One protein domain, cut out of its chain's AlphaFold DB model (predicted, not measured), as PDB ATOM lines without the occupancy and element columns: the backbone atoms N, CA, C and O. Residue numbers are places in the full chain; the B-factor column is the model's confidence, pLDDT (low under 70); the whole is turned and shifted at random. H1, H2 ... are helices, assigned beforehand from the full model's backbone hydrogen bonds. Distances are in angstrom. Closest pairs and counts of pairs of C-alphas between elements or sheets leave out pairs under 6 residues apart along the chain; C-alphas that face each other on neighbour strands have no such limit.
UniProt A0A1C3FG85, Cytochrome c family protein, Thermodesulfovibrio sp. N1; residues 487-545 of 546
ATOM      1  N   ASN A 487     -21.532  -5.792  54.273       94.44
ATOM      2  CA  ASN A 487     -21.963  -7.179  54.453       94.44
ATOM      3  C   ASN A 487     -23.452  -7.309  54.150       94.44
ATOM      4  O   ASN A 487     -23.867  -8.192  53.390       94.44
ATOM      5  N   LYS A 488     -24.250  -6.373  54.674       93.69
ATOM      6  CA  LYS A 488     -25.679  -6.298  54.378       93.69
ATOM      7  C   LYS A 488     -25.909  -6.092  52.881       93.69
ATOM      8  O   LYS A 488     -26.668  -6.845  52.279       93.69
ATOM      9  N   TYR A 489     -25.207  -5.153  52.251       93.19
ATOM     10  CA  TYR A 489     -25.320  -4.899  50.814       93.19
ATOM     11  C   TYR A 489     -25.059  -6.160  49.978       93.19
ATOM     12  O   TYR A 489     -25.912  -6.549  49.182       93.19
ATOM     13  N   LYS A 490     -23.936  -6.857  50.214       93.94
ATOM     14  CA  LYS A 490     -23.608  -8.112  49.512       93.94
ATOM     15  C   LYS A 490     -24.689  -9.182  49.701       93.94
ATOM     16  O   LYS A 490     -25.098  -9.816  48.729       93.94
ATOM     17  N   LYS A 491     -25.191  -9.363  50.932       94.62
ATOM     18  CA  LYS A 491     -26.268 -10.324  51.237       94.62
ATOM     19  C   LYS A 491     -27.520 -10.048  50.399       94.62
ATOM     20  O   LYS A 491     -28.032 -10.965  49.752       94.62
ATOM     21  N   TYR A 492     -28.016  -8.810  50.410       93.56
ATOM     22  CA  TYR A 492     -29.262  -8.458  49.724       93.56
ATOM     23  C   TYR A 492     -29.104  -8.380  48.204       93.56
ATOM     24  O   TYR A 492     -30.037  -8.753  47.497       93.56
ATOM     25  N   LEU A 493     -27.928  -8.001  47.690       92.56
ATOM     26  CA  LEU A 493     -27.634  -8.071  46.258       92.56
ATOM     27  C   LEU A 493     -27.710  -9.520  45.751       92.56
ATOM     28  O   LEU A 493     -28.438  -9.804  44.803       92.56
ATOM     29  N   ASN A 494     -27.063 -10.459  46.450       93.25
ATOM     30  CA  ASN A 494     -27.117 -11.884  46.107       93.25
ATOM     31  C   ASN A 494     -28.540 -12.456  46.181       93.25
ATOM     32  O   ASN A 494     -28.885 -13.385  45.452       93.25
ATOM     33  N   LEU A 495     -29.363 -11.969  47.112       92.50
ATOM     34  CA  LEU A 495     -30.762 -12.379  47.229       92.50
ATOM     35  C   LEU A 495     -31.601 -11.828  46.068       92.50
ATOM     36  O   LEU A 495     -32.331 -12.581  45.430       92.50
ATOM     37  N   HIS A 496     -31.422 -10.552  45.732       91.19
ATOM     38  CA  HIS A 496     -32.074  -9.909  44.595       91.19
ATOM     39  C   HIS A 496     -31.745 -10.612  43.268       91.19
ATOM     40  O   HIS A 496     -32.652 -10.967  42.516       91.19
ATOM     41  N   GLU A 497     -30.469 -10.896  43.000       92.44
ATOM     42  CA  GLU A 497     -30.044 -11.593  41.780       92.44
ATOM     43  C   GLU A 497     -30.596 -13.022  41.692       92.44
ATOM     44  O   GLU A 497     -31.016 -13.461  40.616       92.44
ATOM     45  N   ARG A 498     -30.638 -13.752  42.817       92.94
ATOM     46  CA  ARG A 498     -31.273 -15.078  42.887       92.94
ATOM     47  C   ARG A 498     -32.765 -14.999  42.570       92.94
ATOM     48  O   ARG A 498     -33.233 -15.764  41.727       92.94
ATOM     49  N   ASN A 499     -33.481 -14.044  43.165       91.44
ATOM     50  CA  ASN A 499     -34.909 -13.840  42.918       91.44
ATOM     51  C   ASN A 499     -35.180 -13.472  41.453       91.44
ATOM     52  O   ASN A 499     -36.096 -14.022  40.846       91.44
ATOM     53  N   LEU A 500     -34.358 -12.611  40.840       91.31
ATOM     54  CA  LEU A 500     -34.479 -12.280  39.416       91.31
ATOM     55  C   LEU A 500     -34.270 -13.498  38.507       91.31
ATOM     56  O   LEU A 500     -35.034 -13.690  37.560       91.31
ATOM     57  N   LYS A 501     -33.267 -14.341  38.790       92.88
ATOM     58  CA  LYS A 501     -33.031 -15.586  38.035       92.88
ATOM     59  C   LYS A 501     -34.206 -16.558  38.172       92.88
ATOM     60  O   LYS A 501     -34.638 -17.131  37.173       92.88
ATOM     61  N   PHE A 502     -34.737 -16.713  39.385       89.94
ATOM     62  CA  PHE A 502     -35.914 -17.537  39.662       89.94
ATOM     63  C   PHE A 502     -37.150 -17.045  38.899       89.94
ATOM     64  O   PHE A 502     -37.760 -17.815  38.158       89.94
ATOM     65  N   LEU A 503     -37.458 -15.748  38.995       91.06
ATOM     66  CA  LEU A 503     -38.575 -15.122  38.286       91.06
ATOM     67  C   LEU A 503     -38.461 -15.302  36.772       91.06
ATOM     68  O   LEU A 503     -39.439 -15.680  36.136       91.06
ATOM     69  N   LYS A 504     -37.265 -15.115  36.196       92.56
ATOM     70  CA  LYS A 504     -37.028 -15.311  34.758       92.56
ATOM     71  C   LYS A 504     -37.290 -16.757  34.312       92.56
ATOM     72  O   LYS A 504     -37.829 -16.964  33.230       92.56
ATOM     73  N   LYS A 505     -36.934 -17.749  35.141       91.25
ATOM     74  CA  LYS A 505     -37.185 -19.178  34.871       91.25
ATOM     75  C   LYS A 505     -38.678 -19.522  34.896       91.25
ATOM     76  O   LYS A 505     -39.109 -20.373  34.127       91.25
ATOM     77  N   ILE A 506     -39.453 -18.893  35.779       88.44
ATOM     78  CA  ILE A 506     -40.911 -19.076  35.827       88.44
ATOM     79  C   ILE A 506     -41.574 -18.354  34.650       88.44
ATOM     80  O   ILE A 506     -42.402 -18.944  33.965       88.44
ATOM     81  N   GLU A 507     -41.168 -17.114  34.364       90.56
ATOM     82  CA  GLU A 507     -41.721 -16.286  33.283       90.56
ATOM     83  C   GLU A 507     -41.654 -16.994  31.919       90.56
ATOM     84  O   GLU A 507     -42.597 -16.905  31.141       90.56
ATOM     85  N   SER A 508     -40.600 -17.778  31.655       90.38
ATOM     86  CA  SER A 508     -40.466 -18.549  30.411       90.38
ATOM     87  C   SER A 508     -41.374 -19.782  30.313       90.38
ATOM     88  O   SER A 508     -41.478 -20.367  29.239       90.38
ATOM     89  N   LYS A 509     -41.981 -20.228  31.419       90.19
ATOM     90  CA  LYS A 509     -42.871 -21.401  31.455       90.19
ATOM     91  C   LYS A 509     -44.352 -21.033  31.382       90.19
ATOM     92  O   LYS A 509     -45.155 -21.870  30.979       90.19
ATOM     93  N   ILE A 510     -44.712 -19.809  31.768       89.19
ATOM     94  CA  ILE A 510     -46.106 -19.365  31.813       89.19
ATOM     95  C   ILE A 510     -46.613 -19.036  30.407       89.19
ATOM     96  O   ILE A 510     -46.096 -18.145  29.722       89.19
ATOM     97  N   LYS A 511     -47.689 -19.714  30.002       88.88
ATOM     98  CA  LYS A 511     -48.381 -19.462  28.729       88.88
ATOM     99  C   LYS A 511     -49.677 -18.668  28.900       88.88
ATOM    100  O   LYS A 511     -50.021 -17.906  28.005       88.88
ATOM    101  N   ASP A 512     -50.352 -18.820  30.036       92.31
ATOM    102  CA  ASP A 512     -51.653 -18.211  30.315       92.31
ATOM    103  C   ASP A 512     -51.545 -16.743  30.785       92.31
ATOM    104  O   ASP A 512     -50.652 -16.382  31.555       92.31
ATOM    105  N   GLU A 513     -52.457 -15.871  30.336       89.94
ATOM    106  CA  GLU A 513     -52.409 -14.436  30.668       89.94
ATOM    107  C   GLU A 513     -52.826 -14.154  32.120       89.94
ATOM    108  O   GLU A 513     -52.291 -13.232  32.744       89.94
ATOM    109  N   ARG A 514     -53.716 -14.965  32.711       87.06
ATOM    110  CA  ARG A 514     -54.087 -14.822  34.126       87.06
ATOM    111  C   ARG A 514     -52.900 -15.178  35.015       87.06
ATOM    112  O   ARG A 514     -52.593 -14.433  35.944       87.06
ATOM    113  N   GLU A 515     -52.191 -16.261  34.710       86.75
ATOM    114  CA  GLU A 515     -50.937 -16.622  35.381       86.75
ATOM    115  C   GLU A 515     -49.856 -15.544  35.210       86.75
ATOM    116  O   GLU A 515     -49.191 -15.183  36.186       86.75
ATOM    117  N   ARG A 516     -49.723 -14.950  34.013       88.75
ATOM    118  CA  ARG A 516     -48.800 -13.822  33.781       88.75
ATOM    119  C   ARG A 516     -49.134 -12.623  34.651       88.75
ATOM    120  O   ARG A 516     -48.224 -12.031  35.231       88.75
ATOM    121  N   GLN A 517     -50.410 -12.259  34.759       86.31
ATOM    122  CA  GLN A 517     -50.825 -11.123  35.575       86.31
ATOM    123  C   GLN A 517     -50.465 -11.336  37.048       86.31
ATOM    124  O   GLN A 517     -49.902 -10.437  37.674       86.31
ATOM    125  N   LYS A 518     -50.689 -12.538  37.586       83.75
ATOM    126  CA  LYS A 518     -50.292 -12.835  38.965       83.75
ATOM    127  C   LYS A 518     -48.770 -12.908  39.136       83.75
ATOM    128  O   LYS A 518     -48.239 -12.454  40.146       83.75
ATOM    129  N   LEU A 519     -48.035 -13.427  38.147       88.69
ATOM    130  CA  LEU A 519     -46.570 -13.385  38.172       88.69
ATOM    131  C   LEU A 519     -46.054 -11.939  38.220       88.69
ATOM    132  O   LEU A 519     -45.077 -11.683  38.920       88.69
ATOM    133  N   ARG A 520     -46.695 -10.983  37.528       89.62
ATOM    134  CA  ARG A 520     -46.323  -9.553  37.602       89.62
ATOM    135  C   ARG A 520     -46.442  -9.007  39.027       89.62
ATOM    136  O   ARG A 520     -45.564  -8.264  39.457       89.62
ATOM    137  N   GLU A 521     -47.480  -9.398  39.758       86.44
ATOM    138  CA  GLU A 521     -47.689  -9.003  41.154       86.44
ATOM    139  C   GLU A 521     -46.611  -9.583  42.079       86.44
ATOM    140  O   GLU A 521     -45.931  -8.840  42.790       86.44
ATOM    141  N   ILE A 522     -46.358 -10.891  41.982       88.44
ATOM    142  CA  ILE A 522     -45.316 -11.571  42.765       88.44
ATOM    143  C   ILE A 522     -43.928 -11.016  42.438       88.44
ATOM    144  O   ILE A 522     -43.112 -10.794  43.332       88.44
ATOM    145  N   LYS A 523     -43.657 -10.751  41.157       91.62
ATOM    146  CA  LYS A 523     -42.440 -10.076  40.696       91.62
ATOM    147  C   LYS A 523     -42.298  -8.711  41.363       91.62
ATOM    148  O   LYS A 523     -41.212  -8.392  41.839       91.62
ATOM    149  N   GLY A 524     -43.384  -7.944  41.454       91.06
ATOM    150  CA  GLY A 524     -43.445  -6.702  42.220       91.06
ATOM    151  C   GLY A 524     -43.047  -6.906  43.683       91.06
ATOM    152  O   GLY A 524     -42.112  -6.260  44.147       91.06
ATOM    153  N   ILE A 525     -43.677  -7.847  44.385       91.50
ATOM    154  CA  ILE A 525     -43.396  -8.135  45.801       91.50
ATOM    155  C   ILE A 525     -41.937  -8.572  46.019       91.50
ATOM    156  O   ILE A 525     -41.233  -7.961  46.819       91.50
ATOM    157  N   LEU A 526     -41.455  -9.590  45.296       91.81
ATOM    158  CA  LEU A 526     -40.117 -10.172  45.491       91.81
ATOM    159  C   LEU A 526     -38.979  -9.197  45.179       91.81
ATOM    160  O   LEU A 526     -37.923  -9.257  45.809       91.81
ATOM    161  N   ILE A 527     -39.160  -8.323  44.185       91.19
ATOM    162  CA  ILE A 527     -38.144  -7.323  43.830       91.19
ATOM    163  C   ILE A 527     -38.043  -6.254  44.921       91.19
ATOM    164  O   ILE A 527     -36.936  -5.813  45.235       91.19
ATOM    165  N   HIS A 528     -39.173  -5.867  45.516       93.56
ATOM    166  CA  HIS A 528     -39.226  -4.806  46.523       93.56
ATOM    167  C   HIS A 528     -39.022  -5.321  47.950       93.56
ATOM    168  O   HIS A 528     -38.618  -4.548  48.810       93.56
ATOM    169  N   ASN A 529     -39.211  -6.618  48.199       93.62
ATOM    170  CA  ASN A 529     -38.850  -7.294  49.439       93.62
ATOM    171  C   ASN A 529     -38.141  -8.627  49.147       93.62
ATOM    172  O   ASN A 529     -38.788  -9.677  49.117       93.62
ATOM    173  N   PRO A 530     -36.808  -8.613  48.966       88.19
ATOM    174  CA  PRO A 530     -36.065  -9.815  48.597       88.19
ATOM    175  C   PRO A 530     -36.134 -10.949  49.630       88.19
ATOM    176  O   PRO A 530     -35.910 -12.100  49.267       88.19
ATOM    177  N   GLU A 531     -36.438 -10.644  50.897       89.44
ATOM    178  CA  GLU A 531     -36.577 -11.633  51.982       89.44
ATOM    179  C   GLU A 531     -37.924 -12.356  51.979       89.44
ATOM    180  O   GLU A 531     -38.107 -13.315  52.730       89.44
ATOM    181  N   PHE A 532     -38.861 -11.933  51.129       84.31
ATOM    182  CA  PHE A 532     -40.116 -12.640  50.959       84.31
ATOM    183  C   PHE A 532     -39.851 -14.041  50.382       84.31
ATOM    184  O   PHE A 532     -39.283 -14.201  49.302       84.31
ATOM    185  N   ASN A 533     -40.205 -15.067  51.155       71.56
ATOM    186  CA  ASN A 533     -39.740 -16.431  50.939       71.56
ATOM    187  C   ASN A 533     -40.702 -17.201  50.028       71.56
ATOM    188  O   ASN A 533     -41.708 -17.727  50.493       71.56
ATOM    189  N   ILE A 534     -40.381 -17.277  48.739       71.31
ATOM    190  CA  ILE A 534     -41.049 -18.168  47.782       71.31
ATOM    191  C   ILE A 534     -40.018 -19.222  47.388       71.31
ATOM    192  O   ILE A 534     -39.109 -18.938  46.609       71.31
ATOM    193  N   LYS A 535     -40.098 -20.420  47.978       64.25
ATOM    194  CA  LYS A 535     -39.060 -21.449  47.810       64.25
ATOM    195  C   LYS A 535     -39.269 -22.287  46.554       64.25
ATOM    196  O   LYS A 535     -38.309 -22.876  46.062       64.25
ATOM    197  N   ASN A 536     -40.494 -22.379  46.039       64.19
ATOM    198  CA  ASN A 536     -40.816 -23.202  44.873       64.19
ATOM    199  C   ASN A 536     -42.126 -22.766  44.175       64.19
ATOM    200  O   ASN A 536     -42.861 -21.912  44.663       64.19
ATOM    201  N   GLU A 537     -42.426 -23.375  43.019       61.19
ATOM    202  CA  GLU A 537     -43.685 -23.172  42.274       61.19
ATOM    203  C   GLU A 537     -44.929 -23.543  43.112       61.19
ATOM    204  O   GLU A 537     -45.996 -22.965  42.921       61.19
ATOM    205  N   LYS A 538     -44.795 -24.455  44.087       65.44
ATOM    206  CA  LYS A 538     -45.870 -24.849  45.014       65.44
ATOM    207  C   LYS A 538     -46.223 -23.732  46.000       65.44
ATOM    208  O   LYS A 538     -47.402 -23.523  46.248       65.44
ATOM    209  N   ASP A 539     -45.245 -22.991  46.512       67.69
ATOM    210  CA  ASP A 539     -45.470 -21.824  47.375       67.69
ATOM    211  C   ASP A 539     -46.164 -20.704  46.593       67.69
ATOM    212  O   ASP A 539     -47.066 -20.052  47.110       67.69
ATOM    213  N   LEU A 540     -45.803 -20.554  45.313       63.97
ATOM    214  CA  LEU A 540     -46.493 -19.677  44.367       63.97
ATOM    215  C   LEU A 540     -47.967 -20.102  44.195       63.97
ATOM    216  O   LEU A 540     -48.869 -19.275  44.279       63.97
ATOM    217  N   HIS A 541     -48.216 -21.406  44.014       61.00
ATOM    218  CA  HIS A 541     -49.560 -21.981  43.896       61.00
ATOM    219  C   HIS A 541     -50.384 -21.917  45.187       61.00
ATOM    220  O   HIS A 541     -51.598 -21.737  45.120       61.00
ATOM    221  N   ASN A 542     -49.756 -22.065  46.348       64.62
ATOM    222  CA  ASN A 542     -50.424 -21.947  47.640       64.62
ATOM    223  C   ASN A 542     -50.805 -20.494  47.920       64.62
ATOM    224  O   ASN A 542     -51.912 -20.241  48.384       64.62
ATOM    225  N   TRP A 543     -49.942 -19.547  47.546       62.94
ATOM    226  CA  TRP A 543     -50.285 -18.128  47.543       62.94
ATOM    227  C   TRP A 543     -51.418 -17.821  46.552       62.94
ATOM    228  O   TRP A 543     -52.286 -17.026  46.863       62.94
ATOM    229  N   TYR A 544     -51.503 -18.512  45.404       57.25
ATOM    230  CA  TYR A 544     -52.630 -18.362  44.466       57.25
ATOM    231  C   TYR A 544     -54.004 -18.802  44.995       57.25
ATOM    232  O   TYR A 544     -54.995 -18.505  44.320       57.25
ATOM    233  N   LYS A 545     -54.067 -19.563  46.096       54.16
ATOM    234  CA  LYS A 545     -55.314 -20.087  46.681       54.16
ATOM    235  C   LYS A 545     -55.829 -19.273  47.872       54.16
ATOM    236  O   LYS A 545     -56.970 -19.495  48.270       54.16
TER     237      LYS A 545
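This is residues 487 to 545 of the 546 residues of the protein "Cytochrome c family protein" of Thermodesulfovibrio sp. N1 (UniProt A0A1C3FG85). A long helix, H1, and a somewhat shorter one, H2, lie side by side as a nearly straight helical hairpin, and the first residues of H1 reach past the end of H2 at the open end. A short third helix, H3, is set to one side of this pair, after a link, residues 529 to 536, that folds back from the end of H2, and it is only just apart from both long helices, its closest C-alphas 8.1 A from those of H1 and 8.3 A from those of H2. The printed part has 59 residues with three named helices, in the order H1, H2, H3 along the chain, and no named strand; its class is all helix. The whole is compact, with a radius of gyration of the C-alphas of 11.9 A, and elongated in outline, with spans of 39 by 21 by 16 A.

H1 is the longest helix, residues 487 to 507, 21 residues from Asn 487 to Glu 507. Its first C-alpha is at (-21.963, -7.179, 54.453) and its last at (-41.721, -16.286, 33.283), and from first to last C-alpha it measures 30.4 A. Along H1 x, y and z fall overall. After residues 508 to 512 comes H2, residues 513 to 528, 16 residues from Glu 513 to His 528. It measures 22.8 A from C-alpha 513 at (-52.409, -14.436, 30.668) to C-alpha 528 at (-39.226, -4.806, 46.523), and along it x, y and z rise overall. Residues 529 to 536 then lead to H3, residues 537 to 543, 7 residues from Glu 537 to Trp 543. H3 measures 9.8 A from first to last C-alpha, and C-alpha 543 is at (-50.285, -18.128, 47.543). Residues 544 and 545 follow it, and the printed part ends at Lys 545.

H1 and H2 form a helical hairpin, two helices that follow each other in the chain, touch and run opposite ways. They touch with 7 pairs of C-alphas within 8 A, and the closest C-alphas of the two are those of His 496 and Ile 527, 6.6 A apart. Their lines stand at a shallow tilt of 5 degrees, and their centres are 15.2 A apart. The link from H1 to H2, with 5 residues, is tight. H3 touches no helix. It is apart from H1, but only just: their closest C-alphas are 8.1 A apart. It is apart from H2 too, again only just, with the closest C-alphas 8.3 A apart. In the backbones of H1, H2 and H3 every O i to N i+4 pair is within hydrogen-bond range.

The two C-alphas farthest apart are those of Asn 487, where H1 begins, and Asp 512, the last residue before H2, at 39.8 A. The first and last printed C-alphas, those of Asn 487 and Lys 545, are 36.6 A apart. The printed part runs from 487 to 545 without a cut. The link from H2 to H3, with 8 residues, is short but not tight, and there is no long link. The model's mean pLDDT over the printed part is 84.8; it is 92 for H1, 89 for H2 and 64 for H3. Confidence is low, under 70, in 11 residues, namely residues 535 to 545, of which 537 to 543 belong to H3.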